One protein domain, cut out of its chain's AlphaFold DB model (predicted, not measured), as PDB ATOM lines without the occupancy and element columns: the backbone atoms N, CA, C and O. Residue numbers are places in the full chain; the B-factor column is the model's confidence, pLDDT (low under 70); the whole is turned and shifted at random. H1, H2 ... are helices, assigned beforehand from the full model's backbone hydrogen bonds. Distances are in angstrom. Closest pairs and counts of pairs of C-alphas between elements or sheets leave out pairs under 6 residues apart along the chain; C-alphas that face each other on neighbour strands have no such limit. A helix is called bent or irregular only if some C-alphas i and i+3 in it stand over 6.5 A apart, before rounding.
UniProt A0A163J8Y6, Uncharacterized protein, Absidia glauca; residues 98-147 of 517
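This is residues 98 to 147 of the 517 residues of an uncharacterized protein of Absidia glauca (UniProt A0A163J8Y6). The model is a wide, open V with a gap between its arms: the single long helix H3 makes one arm, and the two short helices H1 and H2, one after the other, make the other, with the link of residues 120 to 126 at the turn of the V. No two of the helices touch, and both ends stick out, residues 98 to 105 at the one and residues 134 to 147, the greater part of them in H3, at the other. The printed part has 50 residues with three named helices, in the order H1, H2, H3 along the chain, and no named strand; the class is all helix. The whole is extended, with a radius of gyration of the C-alphas of 15.4 A, and its C-alphas span 45 by 25 by 15 A along the three main axes.

Residues 98 to 102 come first and lead into H1, residues 103 to 108. Residues 98 to 105, of which 103 to 105 belong to H1, stand free: no C-alpha 8 or more apart along the chain lies within 10 A of theirs. A tight link of 4 residues, 109 to 112, joins H1 to H2, residues 113 to 119. H1 and H2 are close but not clearly touching, with 2 pairs of C-alphas within 8 A. Their closest C-alphas are those of Arg 107 and Ala 115, 7.3 A apart, and their centres are 12.2 A apart. Their lines stand at a steep tilt of 53 degrees, and the two helices run the same way. A short link of 7 residues, 120 to 126, joins H2 to H3, residues 127 to 146; within this link, residues 123 to 125 are helix in a run too short to bear a name. H2 and H3 are apart, though they follow each other in the chain: no C-alpha of the one lies within 8 A of the other. H1 and H3 are apart as well. Residues 134 to 147, of which 134 to 146 belong to H3, stand free. In H1, H2 and H3, every O i to N i+4 pair of the backbone is within hydrogen-bond range.

H1 runs from Glu 103, with its C-alpha at (30.385, -53.555, 11.493), to Asn 108, and its first and last C-alphas are 8.7 A apart. H2 runs from Val 113, with its C-alpha at (35.884, -41.191, 13.323), to Arg 119, and measures 9.9 A from first to last C-alpha. H3, with 20 residues the longest helix, begins at Asp 127, C-alpha at (33.687, -37.568, -4.122), and ends at Lys 146, C-alpha at (38.916, -60.051, -21.485). Its first and last C-alphas are 28.9 A apart. No helix is bent or irregular.

The outline is elongated. The two C-alphas farthest apart are those of Lys 98 and Lys 146, at 46.1 A, and the first and last printed C-alphas, those of Lys 98 and Ile 147, are 44.4 A apart. The radius of gyration of the C-alphas is 1.59 times the 9.7 A of a compact globule of 50 residues. The printed part has no cut and no long link. It begins at residue 98 and ends at residue 147 of a full chain of 517 residues. The mean pLDDT of the printed part is 86.6, and no printed residue is under 70.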
ATOM      1  N   LYS A  98      37.434 -57.683  25.576       82.12
ATOM      2  CA  LYS A  98      37.466 -56.716  24.484       82.12
ATOM      3  C   LYS A  98      36.035 -56.368  24.116       82.12
ATOM      4  O   LYS A  98      35.232 -57.247  23.825       82.12
ATOM      5  N   PHE A  99      35.733 -55.076  24.101       82.94
ATOM      6  CA  PHE A  99      34.501 -54.596  23.499       82.94
ATOM      7  C   PHE A  99      34.631 -54.697  21.976       82.94
ATOM      8  O   PHE A  99      35.373 -53.928  21.362       82.94
ATOM      9  N   GLU A 100      33.934 -55.658  21.382       80.81
ATOM     10  CA  GLU A 100      33.843 -55.828  19.934       80.81
ATOM     11  C   GLU A 100      32.484 -55.309  19.470       80.81
ATOM     12  O   GLU A 100      31.444 -55.699  19.997       80.81
ATOM     13  N   LEU A 101      32.500 -54.389  18.508       84.62
ATOM     14  CA  LEU A 101      31.295 -53.834  17.908       84.62
ATOM     15  C   LEU A 101      31.140 -54.434  16.514       84.62
ATOM     16  O   LEU A 101      32.119 -54.491  15.766       84.62
ATOM     17  N   THR A 102      29.936 -54.875  16.154       89.06
ATOM     18  CA  THR A 102      29.705 -55.371  14.792       89.06
ATOM     19  C   THR A 102      29.832 -54.234  13.781       89.06
ATOM     20  O   THR A 102      29.601 -53.065  14.098       89.06
ATOM     21  N   GLU A 103      30.180 -54.563  12.538       81.44
ATOM     22  CA  GLU A 103      30.385 -53.555  11.493       81.44
ATOM     23  C   GLU A 103      29.109 -52.740  11.210       81.44
ATOM     24  O   GLU A 103      29.162 -51.529  10.990       81.44
ATOM     25  N   ASP A 104      27.942 -53.382  11.297       87.06
ATOM     26  CA  ASP A 104      26.647 -52.719  11.149       87.06
ATOM     27  C   ASP A 104      26.346 -51.767  12.319       87.06
ATOM     28  O   ASP A 104      25.876 -50.647  12.099       87.06
ATOM     29  N   GLU A 105      26.653 -52.163  13.558       87.69
ATOM     30  CA  GLU A 105      26.531 -51.288  14.732       87.69
ATOM     31  C   GLU A 105      27.518 -50.117  14.666       87.69
ATOM     32  O   GLU A 105      27.142 -48.980  14.958       87.69
ATOM     33  N   TYR A 106      28.760 -50.362  14.237       84.81
ATOM     34  CA  TYR A 106      29.775 -49.326  14.059       84.81
ATOM     35  C   TYR A 106      29.369 -48.309  12.989       84.81
ATOM     36  O   TYR A 106      29.486 -47.102  13.214       84.81
ATOM     37  N   ARG A 107      28.823 -48.774  11.858       84.06
ATOM     38  CA  ARG A 107      28.314 -47.922  10.769       84.06
ATOM     39  C   ARG A 107      27.156 -47.029  11.213       84.06
ATOM     40  O   ARG A 107      27.063 -45.890  10.769       84.06
ATOM     41  N   ASN A 108      26.291 -47.520  12.100       89.44
ATOM     42  CA  ASN A 108      25.135 -46.762  12.584       89.44
ATOM     43  C   ASN A 108      25.495 -45.706  13.645       89.44
ATOM     44  O   ASN A 108      24.686 -44.820  13.933       89.44
ATOM     45  N   ARG A 109      26.695 -45.770  14.235       89.19
ATOM     46  CA  ARG A 109      27.142 -44.802  15.239       89.19
ATOM     47  C   ARG A 109      27.626 -43.504  14.605       89.19
ATOM     48  O   ARG A 109      28.565 -43.475  13.813       89.19
ATOM     49  N   THR A 110      27.030 -42.398  15.035       88.88
ATOM     50  CA  THR A 110      27.322 -41.049  14.528       88.88
ATOM     51  C   THR A 110      28.506 -40.369  15.217       88.88
ATOM     52  O   THR A 110      28.988 -39.349  14.719       88.88
ATOM     53  N   ASP A 111      28.980 -40.924  16.336       89.00
ATOM     54  CA  ASP A 111      30.070 -40.428  17.184       89.00
ATOM     55  C   ASP A 111      31.424 -41.099  16.882       89.00
ATOM     56  O   ASP A 111      32.327 -41.121  17.716       89.00
ATOM     57  N   THR A 112      31.580 -41.654  15.680       89.19
ATOM     58  CA  THR A 112      32.792 -42.365  15.259       89.19
ATOM     59  C   THR A 112      33.645 -41.523  14.315       89.19
ATOM     60  O   THR A 112      33.152 -40.672  13.569       89.19
ATOM     61  N   VAL A 113      34.954 -41.800  14.291       84.62
ATOM     62  CA  VAL A 113      35.884 -41.191  13.323       84.62
ATOM     63  C   VAL A 113      35.439 -41.480  11.889       84.62
ATOM     64  O   VAL A 113      35.544 -40.608  11.031       84.62
ATOM     65  N   ARG A 114      34.888 -42.672  11.628       85.06
ATOM     66  CA  ARG A 114      34.310 -43.027  10.330       85.06
ATOM     67  C   ARG A 114      33.155 -42.104   9.947       85.06
ATOM     68  O   ARG A 114      33.233 -41.482   8.895       85.06
ATOM     69  N   ALA A 115      32.135 -41.970  10.800       86.62
ATOM     70  CA  ALA A 115      30.984 -41.109  10.523       86.62
ATOM     71  C   ALA A 115      31.402 -39.641  10.330       86.62
ATOM     72  O   ALA A 115      30.839 -38.929   9.499       86.62
ATOM     73  N   PHE A 116      32.431 -39.190  11.056       88.56
ATOM     74  CA  PHE A 116      33.041 -37.882  10.838       88.56
ATOM     75  C   PHE A 116      33.734 -37.776   9.467       88.56
ATOM     76  O   PHE A 116      33.527 -36.786   8.765       88.56
ATOM     77  N   LYS A 117      34.542 -38.769   9.071       88.31
ATOM     78  CA  LYS A 117      35.216 -38.795   7.760       88.31
ATOM     79  C   LYS A 117      34.205 -38.828   6.611       88.31
ATOM     80  O   LYS A 117      34.385 -38.100   5.642       88.31
ATOM     81  N   GLU A 118      33.137 -39.610   6.743       87.44
ATOM     82  CA  GLU A 118      32.065 -39.723   5.751       87.44
ATOM     83  C   GLU A 118      31.276 -38.415   5.618       87.44
ATOM     84  O   GLU A 118      31.139 -37.880   4.520       87.44
ATOM     85  N   ARG A 119      30.849 -37.821   6.740       87.56
ATOM     86  CA  ARG A 119      30.112 -36.545   6.743       87.56
ATOM     87  C   ARG A 119      30.904 -35.399   6.118       87.56
ATOM     88  O   ARG A 119      30.319 -34.535   5.473       87.56
ATOM     89  N   ASN A 120      32.215 -35.375   6.341       90.81
ATOM     90  CA  ASN A 120      33.087 -34.321   5.832       90.81
ATOM     91  C   ASN A 120      33.752 -34.680   4.495       90.81
ATOM     92  O   ASN A 120      34.544 -33.884   3.997       90.81
ATOM     93  N   LYS A 121      33.447 -35.851   3.919       88.00
ATOM     94  CA  LYS A 121      34.009 -36.324   2.648       88.00
ATOM     95  C   LYS A 121      35.546 -36.362   2.629       88.00
ATOM     96  O   LYS A 121      36.182 -35.921   1.676       88.00
ATOM     97  N   LEU A 122      36.164 -36.862   3.704       79.94
ATOM     98  CA  LEU A 122      37.623 -37.006   3.800       79.94
ATOM     99  C   LEU A 122      38.102 -38.386   3.333       79.94
ATOM    100  O   LEU A 122      37.473 -39.411   3.606       79.94
ATOM    101  N   GLY A 123      39.292 -38.414   2.726       85.19
ATOM    102  CA  GLY A 123      39.976 -39.646   2.320       85.19
ATOM    103  C   GLY A 123      39.151 -40.439   1.308       85.19
ATOM    104  O   GLY A 123      38.622 -39.863   0.367       85.19
ATOM    105  N   ARG A 124      38.978 -41.746   1.541       77.62
ATOM    106  CA  ARG A 124      38.155 -42.646   0.704       77.62
ATOM    107  C   ARG A 124      36.680 -42.237   0.540       77.62
ATOM    108  O   ARG A 124      35.996 -42.783  -0.315       77.62
ATOM    109  N   PHE A 125      36.177 -41.334   1.387       83.38
ATOM    110  CA  PHE A 125      34.803 -40.828   1.320       83.38
ATOM    111  C   PHE A 125      34.691 -39.504   0.554       83.38
ATOM    112  O   PHE A 125      33.601 -38.940   0.493       83.38
ATOM    113  N   SER A 126      35.797 -38.973   0.017       86.81
ATOM    114  CA  SER A 126      35.724 -37.839  -0.900       86.81
ATOM    115  C   SER A 126      35.044 -38.252  -2.201       86.81
ATOM    116  O   SER A 126      35.167 -39.400  -2.631       86.81
ATOM    117  N   ASP A 127      34.344 -37.310  -2.836       86.88
ATOM    118  CA  ASP A 127      33.687 -37.568  -4.122       86.88
ATOM    119  C   ASP A 127      34.726 -38.043  -5.161       86.88
ATOM    120  O   ASP A 127      34.515 -39.043  -5.839       86.88
ATOM    121  N   GLU A 128      35.911 -37.419  -5.187       85.38
ATOM    122  CA  GLU A 128      37.028 -37.810  -6.060       85.38
ATOM    123  C   GLU A 128      37.520 -39.244  -5.801       85.38
ATOM    124  O   GLU A 128      37.775 -39.990  -6.745       85.38
ATOM    125  N   ALA A 129      37.655 -39.658  -4.536       81.75
ATOM    126  CA  ALA A 129      38.114 -41.005  -4.201       81.75
ATOM    127  C   ALA A 129      37.049 -42.062  -4.525       81.75
ATOM    128  O   ALA A 129      37.387 -43.145  -5.001       81.75
ATOM    129  N   GLN A 130      35.769 -41.744  -4.315       83.38
ATOM    130  CA  GLN A 130      34.657 -42.614  -4.700       83.38
ATOM    131  C   GLN A 130      34.563 -42.763  -6.219       83.38
ATOM    132  O   GLN A 130      34.366 -43.872  -6.712       83.38
ATOM    133  N   GLU A 131      34.753 -41.680  -6.971       86.94
ATOM    134  CA  GLU A 131      34.801 -41.710  -8.433       86.94
ATOM    135  C   GLU A 131      35.997 -42.518  -8.947       86.94
ATOM    136  O   GLU A 131      35.826 -43.341  -9.847       86.94
ATOM    137  N   GLN A 132      37.184 -42.343  -8.355       84.19
ATOM    138  CA  GLN A 132      38.376 -43.131  -8.684       84.19
ATOM    139  C   GLN A 132      38.182 -44.616  -8.379       84.19
ATOM    140  O   GLN A 132      38.527 -45.454  -9.209       84.19
ATOM    141  N   GLN A 133      37.598 -44.953  -7.226       83.81
ATOM    142  CA  GLN A 133      37.295 -46.335  -6.863       83.81
ATOM    143  C   GLN A 133      36.256 -46.941  -7.812       83.81
ATOM    144  O   GLN A 133      36.463 -48.035  -8.328       83.81
ATOM    145  N   ALA A 134      35.182 -46.210  -8.124       85.81
ATOM    146  CA  ALA A 134      34.169 -46.660  -9.072       85.81
ATOM    147  C   ALA A 134      34.732 -46.820 -10.492       85.81
ATOM    148  O   ALA A 134      34.336 -47.735 -11.211       85.81
ATOM    149  N   GLN A 135      35.650 -45.946 -10.911       87.81
ATOM    150  CA  GLN A 135      36.352 -46.081 -12.184       87.81
ATOM    151  C   GLN A 135      37.259 -47.311 -12.183       87.81
ATOM    152  O   GLN A 135      37.187 -48.112 -13.109       87.81
ATOM    153  N   PHE A 136      38.036 -47.505 -11.118       86.12
ATOM    154  CA  PHE A 136      38.883 -48.679 -10.948       86.12
ATOM    155  C   PHE A 136      38.071 -49.979 -10.987       86.12
ATOM    156  O   PHE A 136      38.480 -50.934 -11.642       86.12
ATOM    157  N   ASP A 137      36.908 -50.018 -10.334       86.25
ATOM    158  CA  ASP A 137      36.031 -51.189 -10.330       86.25
ATOM    159  C   ASP A 137      35.453 -51.476 -11.724       86.25
ATOM    160  O   ASP A 137      35.463 -52.634 -12.150       86.25
ATOM    161  N   ARG A 138      35.042 -50.438 -12.470       87.94
ATOM    162  CA  ARG A 138      34.612 -50.567 -13.876       87.94
ATOM    163  C   ARG A 138      35.726 -51.113 -14.767       87.94
ATOM    164  O   ARG A 138      35.503 -52.076 -15.498       87.94
ATOM    165  N   ASP A 139      36.924 -50.541 -14.674       87.50
ATOM    166  CA  ASP A 139      38.082 -50.966 -15.467       87.50
ATOM    167  C   ASP A 139      38.483 -52.408 -15.127       87.50
ATOM    168  O   ASP A 139      38.858 -53.197 -15.997       87.50
ATOM    169  N   ASN A 140      38.367 -52.780 -13.852       88.88
ATOM    170  CA  ASN A 140      38.663 -54.122 -13.378       88.88
ATOM    171  C   ASN A 140      37.635 -55.156 -13.869       88.88
ATOM    172  O   ASN A 140      38.017 -56.278 -14.199       88.88
ATOM    173  N   GLU A 141      36.351 -54.798 -13.937       88.75
ATOM    174  CA  GLU A 141      35.300 -55.655 -14.496       88.75
ATOM    175  C   GLU A 141      35.444 -55.817 -16.017       88.75
ATOM    176  O   GLU A 141      35.376 -56.936 -16.531       88.75
ATOM    177  N   GLU A 142      35.757 -54.734 -16.736       90.44
ATOM    178  CA  GLU A 142      36.050 -54.794 -18.172       90.44
ATOM    179  C   GLU A 142      37.284 -55.666 -18.458       90.44
ATOM    180  O   GLU A 142      37.268 -56.508 -19.362       90.44
ATOM    181  N   ALA A 143      38.351 -55.509 -17.669       89.94
ATOM    182  CA  ALA A 143      39.546 -56.340 -17.771       89.94
ATOM    183  C   ALA A 143      39.239 -57.812 -17.456       89.94
ATOM    184  O   ALA A 143      39.704 -58.691 -18.178       89.94
ATOM    185  N   ALA A 144      38.412 -58.101 -16.446       90.94
ATOM    186  CA  ALA A 144      38.006 -59.469 -16.125       90.94
ATOM    187  C   ALA A 144      37.275 -60.147 -17.296       90.94
ATOM    188  O   ALA A 144      37.506 -61.326 -17.550       90.94
ATOM    189  N   GLY A 145      36.456 -59.405 -18.052       89.75
ATOM    190  CA  GLY A 145      35.766 -59.924 -19.238       89.75
ATOM    191  C   GLY A 145      36.694 -60.316 -20.397       89.75
ATOM    192  O   GLY A 145      36.325 -61.150 -21.227       89.75
ATOM    193  N   LYS A 146      37.906 -59.746 -20.455       90.81
ATOM    194  CA  LYS A 146      38.916 -60.051 -21.485       90.81
ATOM    195  C   LYS A 146      39.766 -61.278 -21.142       90.81
ATOM    196  O   LYS A 146      40.373 -61.848 -22.040       90.81
ATOM    197  N   ILE A 147      39.808 -61.676 -19.870       94.31
ATOM    198  CA  ILE A 147      40.691 -62.727 -19.359       94.31
ATOM    199  C   ILE A 147      39.922 -64.043 -19.257       94.31
ATOM    200  O   ILE A 147      38.870 -64.108 -18.621       94.31
TER     201      ILE A 147